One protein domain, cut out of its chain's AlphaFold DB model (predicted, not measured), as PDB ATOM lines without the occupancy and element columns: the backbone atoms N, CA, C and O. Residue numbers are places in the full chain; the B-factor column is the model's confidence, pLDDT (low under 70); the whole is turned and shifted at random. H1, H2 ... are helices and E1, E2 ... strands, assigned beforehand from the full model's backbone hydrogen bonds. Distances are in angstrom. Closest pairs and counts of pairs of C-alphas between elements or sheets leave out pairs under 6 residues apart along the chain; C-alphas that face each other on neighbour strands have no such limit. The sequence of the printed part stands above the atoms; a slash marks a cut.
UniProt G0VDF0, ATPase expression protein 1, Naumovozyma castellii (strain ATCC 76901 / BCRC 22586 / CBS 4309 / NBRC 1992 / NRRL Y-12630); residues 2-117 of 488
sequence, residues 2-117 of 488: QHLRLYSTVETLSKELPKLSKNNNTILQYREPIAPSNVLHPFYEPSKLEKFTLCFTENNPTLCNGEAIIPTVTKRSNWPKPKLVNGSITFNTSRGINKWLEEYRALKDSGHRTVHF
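This is residues 2 to 117 of the 488 residues of the protein "ATPase expression protein 1" of Naumovozyma castellii (strain ATCC 76901 / BCRC 22586 / CBS 4309 / NBRC 1992 / NRRL Y-12630) (UniProt G0VDF0). Little here is regular structure: a small hairpin, E1 and E2, sits between H1 toward one end and H2 and H3 toward the other, while residues 21 to 29 loop out wide and residues 109 to 117 stick out. The printed part has 116 residues, 44 in named elements, in the order H1, H2, E1, E2, H3; the class is mixed, the sheet antiparallel. It is flat, 46 by 42 by 20 A, and only just compact, close to loose, with radius of gyration of the C-alphas 15.6 A.

Find C-alpha 70 at (38.307, 42.746, 38.944), where E1, residues 70 to 74, begins its 11.6 A; E2, residues 83 to 87, spans 11.0 A. H1 is residues 2 to 13, 16.4 A; H2, 48 to 56, 12.3 A; H3, 97 to 109, 17.9 A, ending at C-alpha 109 (34.652, 53.863, 24.318).

In the hairpin E1 and E2, at 140 degrees, N 72 and O 85 are 2.9 A apart, within hydrogen-bond range. H1 and E2 are near each other, with 5 pairs of C-alphas within 10 A. H2 and H3 are close but not clearly touching, opposite ways at a shallow tilt of 28 degrees; their closest C-alphas, Cys 55 and Ile 97, are 7.2 A apart. Every O i to N i+4 pair is within range in H1, H2 and H3.

The farthest C-alphas, Thr 26 and His 116, are 47.4 A apart. The printed part has no cut; links H1 to H2 and H2 to E1 are long. Look for pLDDT under 70 at residues 2 to 32 and 110 to 115.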
ATOM      1  N   GLN A   2      47.796  53.095  27.469       41.25
ATOM      2  CA  GLN A   2      48.152  51.777  26.894       41.25
ATOM      3  C   GLN A   2      49.592  51.349  27.225       41.25
ATOM      4  O   GLN A   2      49.805  50.232  27.680       41.25
ATOM      5  N   HIS A   3      50.563  52.269  27.144       36.22
ATOM      6  CA  HIS A   3      51.937  51.996  27.582       36.22
ATOM      7  C   HIS A   3      52.038  51.584  29.061       36.22
ATOM      8  O   HIS A   3      52.742  50.632  29.360       36.22
ATOM      9  N   LEU A   4      51.315  52.225  29.990       36.72
ATOM     10  CA  LEU A   4      51.324  51.857  31.419       36.72
ATOM     11  C   LEU A   4      50.712  50.471  31.668       36.72
ATOM     12  O   LEU A   4      51.256  49.707  32.462       36.72
ATOM     13  N   ARG A   5      49.617  50.133  30.966       49.28
ATOM     14  CA  ARG A   5      49.015  48.790  31.012       49.28
ATOM     15  C   ARG A   5      50.020  47.749  30.548       49.28
ATOM     16  O   ARG A   5      50.295  46.801  31.274       49.28
ATOM     17  N   LEU A   6      50.656  48.003  29.411       50.16
ATOM     18  CA  LEU A   6      51.625  47.093  28.834       50.16
ATOM     19  C   LEU A   6      52.897  46.957  29.682       50.16
ATOM     20  O   LEU A   6      53.337  45.836  29.894       50.16
ATOM     21  N   TYR A   7      53.444  48.040  30.247       44.44
ATOM     22  CA  TYR A   7      54.575  47.949  31.182       44.44
ATOM     23  C   TYR A   7      54.215  47.159  32.438       44.44
ATOM     24  O   TYR A   7      55.021  46.351  32.880       44.44
ATOM     25  N   SER A   8      53.001  47.324  32.977       44.19
ATOM     26  CA  SER A   8      52.556  46.517  34.118       44.19
ATOM     27  C   SER A   8      52.425  45.034  33.759       44.19
ATOM     28  O   SER A   8      52.821  44.181  34.547       44.19
ATOM     29  N   THR A   9      51.945  44.711  32.553       49.62
ATOM     30  CA  THR A   9      51.841  43.334  32.056       49.62
ATOM     31  C   THR A   9      53.215  42.723  31.800       49.62
ATOM     32  O   THR A   9      53.495  41.644  32.307       49.62
ATOM     33  N   VAL A  10      54.093  43.426  31.084       48.34
ATOM     34  CA  VAL A  10      55.446  42.962  30.752       48.34
ATOM     35  C   VAL A  10      56.301  42.817  32.010       48.34
ATOM     36  O   VAL A  10      56.931  41.783  32.172       48.34
ATOM     37  N   GLU A  11      56.268  43.771  32.950       49.91
ATOM     38  CA  GLU A  11      57.040  43.688  34.201       49.91
ATOM     39  C   GLU A  11      56.532  42.571  35.137       49.91
ATOM     40  O   GLU A  11      57.315  42.003  35.900       49.91
ATOM     41  N   THR A  12      55.234  42.238  35.078       51.78
ATOM     42  CA  THR A  12      54.650  41.115  35.839       51.78
ATOM     43  C   THR A  12      54.971  39.764  35.195       51.78
ATOM     44  O   THR A  12      55.167  38.792  35.915       51.78
ATOM     45  N   LEU A  13      55.051  39.699  33.860       46.22
ATOM     46  CA  LEU A  13      55.424  38.490  33.115       46.22
ATOM     47  C   LEU A  13      56.941  38.227  33.126       46.22
ATOM     48  O   LEU A  13      57.355  37.075  33.070       46.22
ATOM     49  N   SER A  14      57.774  39.273  33.215       41.12
ATOM     50  CA  SER A  14      59.243  39.172  33.205       41.12
ATOM     51  C   SER A  14      59.865  38.864  34.573       41.12
ATOM     52  O   SER A  14      61.078  38.702  34.673       41.12
ATOM     53  N   LYS A  15      59.073  38.851  35.648       38.62
ATOM     54  CA  LYS A  15      59.513  38.506  37.007       38.62
ATOM     55  C   LYS A  15      58.856  37.192  37.403       38.62
ATOM     56  O   LYS A  15      57.676  37.006  37.120       38.62
ATOM     57  N   GLU A  16      59.594  36.302  38.076       38.31
ATOM     58  CA  GLU A  16      58.987  35.146  38.745       38.31
ATOM     59  C   GLU A  16      57.746  35.614  39.514       38.31
ATOM     60  O   GLU A  16      57.820  36.576  40.289       38.31
ATOM     61  N   LEU A  17      56.610  34.974  39.211       36.31
ATOM     62  CA  LEU A  17      55.271  35.285  39.712       36.31
ATOM     63  C   LEU A  17      55.339  35.847  41.140       36.31
ATOM     64  O   LEU A  17      55.825  35.149  42.039       36.31
ATOM     65  N   PRO A  18      54.867  37.082  41.396       33.56
ATOM     66  CA  PRO A  18      54.936  37.636  42.735       33.56
ATOM     67  C   PRO A  18      54.157  36.725  43.684       33.56
ATOM     68  O   PRO A  18      52.939  36.579  43.567       33.56
ATOM     69  N   LYS A  19      54.865  36.111  44.644       29.70
ATOM     70  CA  LYS A  19      54.252  35.368  45.748       29.70
ATOM     71  C   LYS A  19      53.332  36.332  46.499       29.70
ATOM     72  O   LYS A  19      53.789  37.222  47.217       29.70
ATOM     73  N   LEU A  20      52.026  36.194  46.284       38.25
ATOM     74  CA  LEU A  20      51.018  36.973  46.991       38.25
ATOM     75  C   LEU A  20      51.059  36.608  48.474       38.25
ATOM     76  O   LEU A  20      51.001  35.437  48.848       38.25
ATOM     77  N   SER A  21      51.148  37.630  49.326       35.41
ATOM     78  CA  SER A  21      51.038  37.445  50.766       35.41
ATOM     79  C   SER A  21      49.627  36.959  51.093       35.41
ATOM     80  O   SER A  21      48.656  37.695  50.894       35.41
ATOM     81  N   LYS A  22      49.520  35.742  51.628       33.09
ATOM     82  CA  LYS A  22      48.335  35.271  52.346       33.09
ATOM     83  C   LYS A  22      48.187  36.094  53.625       33.09
ATOM     84  O   LYS A  22      48.669  35.676  54.662       33.09
ATOM     85  N   ASN A  23      47.550  37.257  53.549       32.38
ATOM     86  CA  ASN A  23      46.999  37.914  54.729       32.38
ATOM     87  C   ASN A  23      45.543  38.256  54.435       32.38
ATOM     88  O   ASN A  23      45.218  39.317  53.902       32.38
ATOM     89  N   ASN A  24      44.684  37.292  54.769       41.38
ATOM     90  CA  ASN A  24      43.295  37.561  55.088       41.38
ATOM     91  C   ASN A  24      43.260  38.291  56.435       41.38
ATOM     92  O   ASN A  24      44.010  37.948  57.345       41.38
ATOM     93  N   ASN A  25      42.340  39.246  56.530       39.34
ATOM     94  CA  ASN A  25      41.944  39.992  57.724       39.34
ATOM     95  C   ASN A  25      42.886  41.128  58.141       39.34
ATOM     96  O   ASN A  25      43.879  40.910  58.825       39.34
ATOM     97  N   THR A  26      42.507  42.365  57.798       30.38
ATOM     98  CA  THR A  26      42.345  43.462  58.779       30.38
ATOM     99  C   THR A  26      41.774  44.739  58.131       30.38
ATOM    100  O   THR A  26      42.348  45.302  57.203       30.38
ATOM    101  N   ILE A  27      40.636  45.157  58.699       30.77
ATOM    102  CA  ILE A  27      40.189  46.523  59.032       30.77
ATOM    103  C   ILE A  27      39.814  47.489  57.888       30.77
ATOM    104  O   ILE A  27      40.609  47.871  57.031       30.77
ATOM    105  N   LEU A  28      38.551  47.923  57.981       33.72
ATOM    106  CA  LEU A  28      37.888  49.037  57.307       33.72
ATOM    107  C   LEU A  28      38.707  50.333  57.444       33.72
ATOM    108  O   LEU A  28      38.605  51.050  58.433       33.72
ATOM    109  N   GLN A  29      39.505  50.650  56.433       37.41
ATOM    110  CA  GLN A  29      39.842  52.035  56.114       37.41
ATOM    111  C   GLN A  29      38.911  52.464  54.989       37.41
ATOM    112  O   GLN A  29      38.729  51.695  54.046       37.41
ATOM    113  N   TYR A  30      38.327  53.659  55.101       37.03
ATOM    114  CA  TYR A  30      37.584  54.322  54.030       37.03
ATOM    115  C   TYR A  30      38.389  54.218  52.731       37.03
ATOM    116  O   TYR A  30      39.418  54.873  52.574       37.03
ATOM    117  N   ARG A  31      37.969  53.332  51.826       57.69
ATOM    118  CA  ARG A  31      38.608  53.175  50.523       57.69
ATOM    119  C   ARG A  31      37.805  54.011  49.554       57.69
ATOM    120  O   ARG A  31      36.644  53.716  49.299       57.69
ATOM    121  N   GLU A  32      38.422  55.065  49.032       64.75
ATOM    122  CA  GLU A  32      37.932  55.652  47.792       64.75
ATOM    123  C   GLU A  32      37.747  54.533  46.753       64.75
ATOM    124  O   GLU A  32      38.558  53.592  46.716       64.75
ATOM    125  N   PRO A  33      36.677  54.594  45.942       71.88
ATOM    126  CA  PRO A  33      36.446  53.596  44.913       71.88
ATOM    127  C   PRO A  33      37.659  53.540  43.989       71.88
ATOM    128  O   PRO A  33      38.299  54.554  43.702       71.88
ATOM    129  N   ILE A  34      37.982  52.338  43.513       82.94
ATOM    130  CA  ILE A  34      39.110  52.161  42.603       82.94
ATOM    131  C   ILE A  34      38.896  53.059  41.382       82.94
ATOM    132  O   ILE A  34      37.847  52.992  40.743       82.94
ATOM    133  N   ALA A  35      39.882  53.900  41.064       85.94
ATOM    134  CA  ALA A  35      39.787  54.809  39.928       85.94
ATOM    135  C   ALA A  35      39.480  54.031  38.630       85.94
ATOM    136  O   ALA A  35      40.108  52.989  38.400       85.94
ATOM    137  N   PRO A  36      38.587  54.528  37.751       87.38
ATOM    138  CA  PRO A  36      38.220  53.842  36.510       87.38
ATOM    139  C   PRO A  36      39.423  53.429  35.649       87.38
ATOM    140  O   PRO A  36      39.446  52.339  35.080       87.38
ATOM    141  N   SER A  37      40.470  54.261  35.608       84.00
ATOM    142  CA  SER A  37      41.714  54.000  34.869       84.00
ATOM    143  C   SER A  37      42.493  52.781  35.360       84.00
ATOM    144  O   SER A  37      43.278  52.211  34.601       84.00
ATOM    145  N   ASN A  38      42.289  52.386  36.618       84.88
ATOM    146  CA  ASN A  38      42.992  51.277  37.252       84.88
ATOM    147  C   ASN A  38      42.271  49.941  37.055       84.88
ATOM    148  O   ASN A  38      42.858  48.910  37.375       84.88
ATOM    149  N   VAL A  39      41.041  49.946  36.529       86.50
ATOM    150  CA  VAL A  39      40.289  48.738  36.177       86.50
ATOM    151  C   VAL A  39      40.819  48.177  34.857       86.50
ATOM    152  O   VAL A  39      40.725  48.812  33.805       86.50
ATOM    153  N   LEU A  40      41.385  46.969  34.912       84.62
ATOM    154  CA  LEU A  40      42.031  46.304  33.774       84.62
ATOM    155  C   LEU A  40      41.202  45.160  33.181       84.62
ATOM    156  O   LEU A  40      41.686  44.449  32.302       84.62
ATOM    157  N   HIS A  41      39.961  44.967  33.635       88.12
ATOM    158  CA  HIS A  41      39.124  43.894  33.115       88.12
ATOM    159  C   HIS A  41      38.847  44.108  31.613       88.12
ATOM    160  O   HIS A  41      38.347  45.175  31.248       88.12
ATOM    161  N   PRO A  42      39.097  43.124  30.730       86.94
ATOM    162  CA  PRO A  42      39.028  43.323  29.282       86.94
ATOM    163  C   PRO A  42      37.646  43.721  28.757       86.94
ATOM    164  O   PRO A  42      37.531  44.707  28.032       86.94
ATOM    165  N   PHE A  43      36.585  43.027  29.173       88.88
ATOM    166  CA  PHE A  43      35.259  43.167  28.550       88.88
ATOM    167  C   PHE A  43      34.090  43.467  29.506       88.88
ATOM    168  O   PHE A  43      32.969  43.636  29.042       88.88
ATOM    169  N   TYR A  44      34.317  43.559  30.818       91.12
ATOM    170  CA  TYR A  44      33.265  43.861  31.790       91.12
ATOM    171  C   TYR A  44      32.765  45.299  31.615       91.12
ATOM    172  O   TYR A  44      33.555  46.250  31.605       91.12
ATOM    173  N   GLU A  45      31.449  45.462  31.528       89.62
ATOM    174  CA  GLU A  45      30.783  46.756  31.629       89.62
ATOM    175  C   GLU A  45      29.516  46.588  32.488       89.62
ATOM    176  O   GLU A  45      28.705  45.718  32.172       89.62
ATOM    177  N   PRO A  46      29.276  47.439  33.503       90.44
ATOM    178  CA  PRO A  46      28.129  47.271  34.391       90.44
ATOM    179  C   PRO A  46      26.789  47.188  33.647       90.44
ATOM    180  O   PRO A  46      26.522  47.982  32.723       90.44
ATOM    181  N   SER A  47      25.947  46.237  34.054       87.50
ATOM    182  CA  SER A  47      24.613  46.029  33.484       87.50
ATOM    183  C   SER A  47      23.656  47.172  33.848       87.50
ATOM    184  O   SER A  47      23.949  48.022  34.694       87.50
ATOM    185  N   LYS A  48      22.491  47.241  33.187       87.19
ATOM    186  CA  LYS A  48      21.458  48.234  33.546       87.19
ATOM    187  C   LYS A  48      20.985  48.039  34.989       87.19
ATOM    188  O   LYS A  48      20.792  49.025  35.693       87.19
ATOM    189  N   LEU A  49      20.848  46.782  35.413       86.69
ATOM    190  CA  LEU A  49      20.450  46.431  36.769       86.69
ATOM    191  C   LEU A  49      21.531  46.824  37.777       86.69
ATOM    192  O   LEU A  49      21.212  47.487  38.752       86.69
ATOM    193  N   GLU A  50      22.808  46.519  37.515       89.56
ATOM    194  CA  GLU A  50      23.907  46.947  38.395       89.56
ATOM    195  C   GLU A  50      23.951  48.470  38.540       89.56
ATOM    196  O   GLU A  50      24.042  48.984  39.650       89.56
ATOM    197  N   LYS A  51      23.821  49.211  37.432       91.00
ATOM    198  CA  LYS A  51      23.782  50.684  37.455       91.00
ATOM    199  C   LYS A  51      22.618  51.209  38.295       91.00
ATOM    200  O   LYS A  51      22.802  52.155  39.057       91.00
ATOM    201  N   PHE A  52      21.443  50.593  38.177       89.06
ATOM    202  CA  PHE A  52      20.282  50.941  38.990       89.06
ATOM    203  C   PHE A  52      20.523  50.642  40.475       89.06
ATOM    204  O   PHE A  52      20.374  51.536  41.306       89.06
ATOM    205  N   THR A  53      20.971  49.430  40.809       89.12
ATOM    206  CA  THR A  53      21.254  49.002  42.186       89.12
ATOM    207  C   THR A  53      22.308  49.881  42.851       89.12
ATOM    208  O   THR A  53      22.145  50.255  44.011       89.12
ATOM    209  N   LEU A  54      23.345  50.279  42.109       90.00
ATOM    210  CA  LEU A  54      24.360  51.218  42.581       90.00
ATOM    211  C   LEU A  54      23.760  52.574  42.978       90.00
ATOM    212  O   LEU A  54      24.163  53.148  43.984       90.00
ATOM    213  N   CYS A  55      22.816  53.095  42.191       85.12
ATOM    214  CA  CYS A  55      22.184  54.388  42.462       85.12
ATOM    215  C   CYS A  55      21.142  54.307  43.586       85.12
ATOM    216  O   CYS A  55      20.950  55.281  44.307       85.12
ATOM    217  N   PHE A  56      20.472  53.160  43.719       89.44
ATOM    218  CA  PHE A  56      19.439  52.928  44.728       89.44
ATOM    219  C   PHE A  56      20.019  52.621  46.115       89.44
ATOM    220  O   PHE A  56      19.424  52.953  47.136       89.44
ATOM    221  N   THR A  57      21.194  51.997  46.167       89.00
ATOM    222  CA  THR A  57      21.855  51.647  47.427       89.00
ATOM    223  C   THR A  57      22.617  52.851  47.974       89.00
ATOM    224  O   THR A  57      23.681  53.207  47.473       89.00
ATOM    225  N   GLU A  58      22.085  53.487  49.019       85.12
ATOM    226  CA  GLU A  58      22.687  54.702  49.582       85.12
ATOM    227  C   GLU A  58      24.048  54.454  50.244       85.12
ATOM    228  O   GLU A  58      24.960  55.266  50.086       85.12
ATOM    229  N   ASN A  59      24.190  53.330  50.952       87.94
ATOM    230  CA  ASN A  59      25.361  53.008  51.762       87.94
ATOM    231  C   ASN A  59      26.115  51.811  51.191       87.94
ATOM    232  O   ASN A  59      25.551  50.729  51.046       87.94
ATOM    233  N   ASN A  60      27.410  51.991  50.936       87.44
ATOM    234  CA  ASN A  60      28.302  50.956  50.412       87.44
ATOM    235  C   ASN A  60      27.844  50.251  49.112       87.44
ATOM    236  O   ASN A  60      27.932  49.023  49.044       87.44
ATOM    237  N   PRO A  61      27.365  50.964  48.070       91.06
ATOM    238  CA  PRO A  61      27.031  50.322  46.802       91.06
ATOM    239  C   PRO A  61      28.251  49.626  46.176       91.06
ATOM    240  O   PRO A  61      29.388  50.101  46.274       91.06
ATOM    241  N   THR A  62      28.018  48.490  45.513       91.31
ATOM    242  CA  THR A  62      29.070  47.651  44.920       91.31
ATOM    243  C   THR A  62      28.734  47.190  43.504       91.31
ATOM    244  O   THR A  62      27.571  47.019  43.144       91.31
ATOM    245  N   LEU A  63      29.771  46.971  42.693       89.94
ATOM    246  CA  LEU A  63      29.675  46.225  41.430       89.94
ATOM    247  C   LEU A  63      30.094  44.770  41.634       89.94
ATOM    248  O   LEU A  63      30.836  44.474  42.573       89.94
ATOM    249  N   CYS A  64      29.639  43.874  40.749       85.56
ATOM    250  CA  CYS A  64      29.914  42.434  40.840       85.56
ATOM    251  C   CYS A  64      29.622  41.868  42.242       85.56
ATOM    252  O   CYS A  64      30.419  41.109  42.787       85.56
ATOM    253  N   ASN A  65      28.529  42.316  42.872       82.75
ATOM    254  CA  ASN A  65      28.136  41.947  44.238       82.75
ATOM    255  C   ASN A  65      29.216  42.209  45.313       82.75
ATOM    256  O   ASN A  65      29.186  41.620  46.390       82.75
ATOM    257  N   GLY A  66      30.176  43.100  45.043       83.62
ATOM    258  CA  GLY A  66      31.285  43.410  45.948       83.62
ATOM    259  C   GLY A  66      32.428  42.399  45.918       83.62
ATOM    260  O   GLY A  66      33.364  42.524  46.711       83.62
ATOM    261  N   GLU A  67      32.400  41.424  45.011       84.31
ATOM    262  CA  GLU A  67      33.448  40.417  44.925       84.31
ATOM    263  C   GLU A  67      34.776  41.007  44.428       84.31
ATOM    264  O   GLU A  67      34.843  41.829  43.511       84.31
ATOM    265  N   ALA A  68      35.878  40.549  45.025       85.69
ATOM    266  CA  ALA A  68      37.225  40.917  44.608       85.69
ATOM    267  C   ALA A  68      37.661  40.070  43.403       85.69
ATOM    268  O   ALA A  68      38.469  39.147  43.537       85.69
ATOM    269  N   ILE A  69      37.107  40.379  42.228       81.62
ATOM    270  CA  ILE A  69      37.355  39.636  40.980       81.62
ATOM    271  C   ILE A  69      37.923  40.489  39.849       81.62
ATOM    272  O   ILE A  69      38.394  39.935  38.858       81.62
ATOM    273  N   ILE A  70      37.908  41.816  39.997       84.75
ATOM    274  CA  ILE A  70      38.307  42.746  38.944       84.75
ATOM    275  C   ILE A  70      39.820  43.006  39.013       84.75
ATOM    276  O   ILE A  70      40.300  43.557  40.011       84.75
ATOM    277  N   PRO A  71      40.593  42.692  37.957       84.56
ATOM    278  CA  PRO A  71      42.016  43.011  37.897       84.56
ATOM    279  C   PRO A  71      42.254  44.513  38.033       84.56
ATOM    280  O   PRO A  71      41.775  45.299  37.212       84.56
ATOM    281  N   THR A  72      42.987  44.918  39.067       83.75
ATOM    282  CA  THR A  72      43.203  46.331  39.394       83.75
ATOM    283  C   THR A  72      44.611  46.616  39.895       83.75
ATOM    284  O   THR A  72      45.197  45.858  40.668       83.75
ATOM    285  N   VAL A  73      45.165  47.751  39.465       81.62
ATOM    286  CA  VAL A  73      46.457  48.249  39.959       81.62
ATOM    287  C   VAL A  73      46.203  49.118  41.180       81.62
ATOM    288  O   VAL A  73      45.550  50.155  41.089       81.62
ATOM    289  N   THR A  74      46.716  48.700  42.335       78.94
ATOM    290  CA  THR A  74      46.530  49.416  43.602       78.94
ATOM    291  C   THR A  74      47.874  49.827  44.187       78.94
ATOM    292  O   THR A  74      48.804  49.023  44.274       78.94
ATOM    293  N   LYS A  75      47.972  51.078  44.642       76.94
ATOM    294  CA  LYS A  75      49.087  51.571  45.455       76.94
ATOM    295  C   LYS A  75      48.601  51.711  46.895       76.94
ATOM    296  O   LYS A  75      47.655  52.446  47.151       76.94
ATOM    297  N   ARG A  76      49.228  50.990  47.824       77.00
ATOM    298  CA  ARG A  76      48.988  51.140  49.266       77.00
ATOM    299  C   ARG A  76      50.157  51.890  49.892       77.00
ATOM    300  O   ARG A  76      51.277  51.772  49.400       77.00
ATOM    301  N   SER A  77      49.907  52.636  50.965       72.50
ATOM    302  CA  SER A  77      50.931  53.419  51.679       72.50
ATOM    303  C   SER A  77      52.111  52.566  52.155       72.50
ATOM    304  O   SER A  77      53.243  53.032  52.175       72.50
ATOM    305  N   ASN A  78      51.859  51.295  52.471       77.94
ATOM    306  CA  ASN A  78      52.858  50.324  52.907       77.94
ATOM    307  C   ASN A  78      53.522  49.536  51.764       77.94
ATOM    308  O   ASN A  78      54.298  48.616  52.030       77.94
ATOM    309  N   TRP A  79      53.211  49.827  50.497       75.88
ATOM    310  CA  TRP A  79      53.818  49.149  49.353       75.88
ATOM    311  C   TRP A  79      54.805  50.070  48.630       75.88
ATOM    312  O   TRP A  79      54.415  51.153  48.192       75.88
ATOM    313  N   PRO A  80      56.061  49.629  48.411       74.69
ATOM    314  CA  PRO A  80      57.071  50.450  47.742       74.69
ATOM    315  C   PRO A  80      56.731  50.706  46.268       74.69
ATOM    316  O   PRO A  80      57.186  51.685  45.681       74.69
ATOM    317  N   LYS A  81      55.924  49.829  45.656       78.19
ATOM    318  CA  LYS A  81      55.462  49.928  44.269       78.19
ATOM    319  C   LYS A  81      53.981  49.547  44.171       78.19
ATOM    320  O   LYS A  81      53.520  48.737  44.982       78.19
ATOM    321  N   PRO A  82      53.235  50.096  43.193       77.94
ATOM    322  CA  PRO A  82      51.896  49.611  42.871       77.94
ATOM    323  C   PRO A  82      51.918  48.103  42.598       77.94
ATOM    324  O   PRO A  82      52.873  47.597  42.009       77.94
ATOM    325  N   LYS A  83      50.877  47.387  43.026       79.62
ATOM    326  CA  LYS A  83      50.727  45.951  42.757       79.62
ATOM    327  C   LYS A  83      49.414  45.673  42.045       79.62
ATOM    328  O   LYS A  83      48.407  46.335  42.305       79.62
ATOM    329  N   LEU A  84      49.442  44.665  41.183       80.75
ATOM    330  CA  LEU A  84      48.257  44.089  40.572       80.75
ATOM    331  C   LEU A  84      47.558  43.176  41.587       80.75
ATOM    332  O   LEU A  84      48.186  42.296  42.176       80.75
ATOM    333  N   VAL A  85      46.267  43.399  41.805       83.69
ATOM    334  CA  VAL A  85      45.426  42.609  42.712       83.69
ATOM    335  C   VAL A  85      44.051  42.389  42.095       83.69
ATOM    336  O   VAL A  85      43.644  43.134  41.206       83.69
ATOM    337  N   ASN A  86      43.312  41.395  42.588       82.94
ATOM    338  CA  ASN A  86      41.870  41.384  42.373       82.94
ATOM    339  C   ASN A  86      41.230  42.365  43.361       82.94
ATOM    340  O   ASN A  86      41.377  42.211  44.576       82.94
ATOM    341  N   GLY A  87      40.572  43.392  42.839       83.38
ATOM    342  CA  GLY A  87      39.897  44.426  43.613       83.38
ATOM    343  C   GLY A  87      38.385  44.264  43.576       83.38
ATOM    344  O   GLY A  87      37.829  43.751  42.605       83.38
ATOM    345  N   SER A  88      37.735  44.712  44.648       87.06
ATOM    346  CA  SER A  88      36.296  44.955  44.691       87.06
ATOM    347  C   SER A  88      36.035  46.417  44.330       87.06
ATOM    348  O   SER A  88      36.735  47.315  44.809       87.06
ATOM    349  N   ILE A  89      35.036  46.676  43.488       88.75
ATOM    350  CA  ILE A  89      34.608  48.047  43.201       88.75
ATOM    351  C   ILE A  89      33.477  48.380  44.174       88.75
ATOM    352  O   ILE A  89      32.321  48.018  43.962       88.75
ATOM    353  N   THR A  90      33.856  49.033  45.267       89.31
ATOM    354  CA  THR A  90      32.965  49.465  46.346       89.31
ATOM    355  C   THR A  90      33.026  50.979  46.450       89.31
ATOM    356  O   THR A  90      34.111  51.561  46.412       89.31
ATOM    357  N   PHE A  91      31.869  51.608  46.584       89.50
ATOM    358  CA  PHE A  91      31.727  53.046  46.772       89.50
ATOM    359  C   PHE A  91      31.250  53.308  48.194       89.50
ATOM    360  O   PHE A  91      30.511  52.502  48.734       89.50
ATOM    361  N   ASN A  92      31.611  54.440  48.793       86.25
ATOM    362  CA  ASN A  92      31.129  54.767  50.141       86.25
ATOM    363  C   ASN A  92      29.638  55.139  50.137       86.25
ATOM    364  O   ASN A  92      28.892  54.761  51.035       86.25
ATOM    365  N   THR A  93      29.209  55.884  49.113       87.50
ATOM    366  CA  THR A  93      27.827  56.353  48.952       87.50
ATOM    367  C   THR A  93      27.428  56.346  47.480       87.50
ATOM    368  O   THR A  93      28.296  56.244  46.610       87.50
ATOM    369  N   SER A  94      26.142  56.553  47.193       87.31
ATOM    370  CA  SER A  94      25.642  56.759  45.827       87.31
ATOM    371  C   SER A  94      26.192  58.024  45.136       87.31
ATOM    372  O   SER A  94      26.143  58.150  43.908       87.31
ATOM    373  N   ARG A  95      26.773  58.969  45.893       85.56
ATOM    374  CA  ARG A  95      27.341  60.211  45.347       85.56
ATOM    375  C   ARG A  95      28.583  59.925  44.503       85.56
ATOM    376  O   ARG A  95      29.514  59.261  44.944       85.56
ATOM    377  N   GLY A  96      28.619  60.489  43.295       84.56
ATOM    378  CA  GLY A  96      29.759  60.369  42.378       84.56
ATOM    379  C   GLY A  96      29.787  59.082  41.546       84.56
ATOM    380  O   GLY A  96      30.633  58.972  40.661       84.56
ATOM    381  N   ILE A  97      28.845  58.153  41.749       90.38
ATOM    382  CA  ILE A  97      28.752  56.917  40.956       90.38
ATOM    383  C   ILE A  97      28.544  57.215  39.473       90.38
ATOM    384  O   ILE A  97      29.240  56.640  38.642       90.38
ATOM    385  N   ASN A  98      27.639  58.135  39.127       89.69
ATOM    386  CA  ASN A  98      27.393  58.485  37.723       89.69
ATOM    387  C   ASN A  98      28.655  59.018  37.043       89.69
ATOM    388  O   ASN A  98      29.000  58.551  35.963       89.69
ATOM    389  N   LYS A  99      29.403  59.896  37.723       91.56
ATOM    390  CA  LYS A  99      30.695  60.391  37.234       91.56
ATOM    391  C   LYS A  99      31.686  59.243  37.019       91.56
ATOM    392  O   LYS A  99      32.306  59.159  35.966       91.56
ATOM    393  N   TRP A 100      31.795  58.323  37.980       92.19
ATOM    394  CA  TRP A 100      32.660  57.149  37.851       92.19
ATOM    395  C   TRP A 100      32.256  56.263  36.662       92.19
ATOM    396  O   TRP A 100      33.113  55.824  35.898       92.19
ATOM    397  N   LEU A 101      30.954  56.018  36.473       91.62
ATOM    398  CA  LEU A 101      30.419  55.214  35.370       91.62
ATOM    399  C   LEU A 101      30.654  55.878  34.008       91.62
ATOM    400  O   LEU A 101      30.972  55.181  33.044       91.62
ATOM    401  N   GLU A 102      30.506  57.200  33.921       90.75
ATOM    402  CA  GLU A 102      30.787  57.988  32.720       90.75
ATOM    403  C   GLU A 102      32.274  57.961  32.368       90.75
ATOM    404  O   GLU A 102      32.616  57.671  31.224       90.75
ATOM    405  N   GLU A 103      33.161  58.165  33.344       91.19
ATOM    406  CA  GLU A 103      34.611  58.058  33.155       91.19
ATOM    407  C   GLU A 103      35.023  56.639  32.737       91.19
ATOM    408  O   GLU A 103      35.791  56.459  31.789       91.19
ATOM    409  N   TYR A 104      34.481  55.611  33.399       89.38
ATOM    410  CA  TYR A 104      34.742  54.213  33.057       89.38
ATOM    411  C   TYR A 104      34.282  53.877  31.636       89.38
ATOM    412  O   TYR A 104      35.023  53.254  30.870       89.38
ATOM    413  N   ARG A 105      33.082  54.328  31.252       87.12
ATOM    414  CA  ARG A 105      32.562  54.169  29.891       87.12
ATOM    415  C   ARG A 105      33.422  54.922  28.883       87.12
ATOM    416  O   ARG A 105      33.794  54.333  27.875       87.12
ATOM    417  N   ALA A 106      33.785  56.172  29.160       84.75
ATOM    418  CA  ALA A 106      34.623  56.972  28.277       84.75
ATOM    419  C   ALA A 106      35.964  56.279  28.010       84.75
ATOM    420  O   ALA A 106      36.360  56.181  26.858       84.75
ATOM    421  N   LEU A 107      36.613  55.701  29.026       82.00
ATOM    422  CA  LEU A 107      37.863  54.946  28.858       82.00
ATOM    423  C   LEU A 107      37.715  53.674  28.012       82.00
ATOM    424  O   LEU A 107      38.678  53.238  27.378       82.00
ATOM    425  N   LYS A 108      36.536  53.044  28.031       77.88
ATOM    426  CA  LYS A 108      36.216  51.875  27.198       77.88
ATOM    427  C   LYS A 108      35.840  52.266  25.770       77.88
ATOM    428  O   LYS A 108      36.159  51.532  24.838       77.88
ATOM    429  N   ASP A 109      35.182  53.406  25.600       73.19
ATOM    430  CA  ASP A 109      34.652  53.863  24.318       73.19
ATOM    431  C   ASP A 109      35.663  54.693  23.516       73.19
ATOM    432  O   ASP A 109      35.692  54.568  22.291       73.19
ATOM    433  N   SER A 110      36.551  55.443  24.184       60.69
ATOM    434  CA  SER A 110      37.522  56.377  23.583       60.69
ATOM    435  C   SER A 110      38.539  55.735  22.634       60.69
ATOM    436  O   SER A 110      39.340  56.443  22.033       60.69
ATOM    437  N   GLY A 111      38.537  54.408  22.488       54.16
ATOM    438  CA  GLY A 111      39.363  53.698  21.513       54.16
ATOM    439  C   GLY A 111      38.630  52.690  20.629       54.16
ATOM    440  O   GLY A 111      39.282  52.100  19.770       54.16
ATOM    441  N   HIS A 112      37.332  52.418  20.840       58.03
ATOM    442  CA  HIS A 112      36.765  51.127  20.405       58.03
ATOM    443  C   HIS A 112      35.367  51.136  19.777       58.03
ATOM    444  O   HIS A 112      35.011  50.120  19.188       58.03
ATOM    445  N   ARG A 113      34.557  52.199  19.903       54.38
ATOM    446  CA  ARG A 113      33.214  52.244  19.274       54.38
ATOM    447  C   ARG A 113      33.133  53.131  18.025       54.38
ATOM    448  O   ARG A 113      32.302  52.876  17.169       54.38
ATOM    449  N   THR A 114      34.000  54.136  17.897       51.41
ATOM    450  CA  THR A 114      34.016  55.094  16.768       51.41
ATOM    451  C   THR A 114      35.157  54.878  15.778       51.41
ATOM    452  O   THR A 114      35.217  55.541  14.748       51.41
ATOM    453  N   VAL A 115      36.085  53.973  16.080       61.22
ATOM    454  CA  VAL A 115      37.252  53.703  15.243       61.22
ATOM    455  C   VAL A 115      37.016  52.399  14.497       61.22
ATOM    456  O   VAL A 115      36.904  51.353  15.130       61.22
ATOM    457  N   HIS A 116      36.954  52.457  13.166       73.56
ATOM    458  CA  HIS A 116      36.923  51.254  12.337       73.56
ATOM    459  C   HIS A 116      38.252  50.511  12.473       73.56
ATOM    460  O   HIS A 116      39.313  51.056  12.165       73.56
ATOM    461  N   PHE A 117      38.181  49.279  12.969       84.69
ATOM    462  CA  PHE A 117      39.315  48.369  13.003       84.69
ATOM    463  C   PHE A 117      39.364  47.580  11.699       84.69
ATOM    464  O   PHE A 117      38.353  47.015  11.282       84.69
TER     465      PHE A 117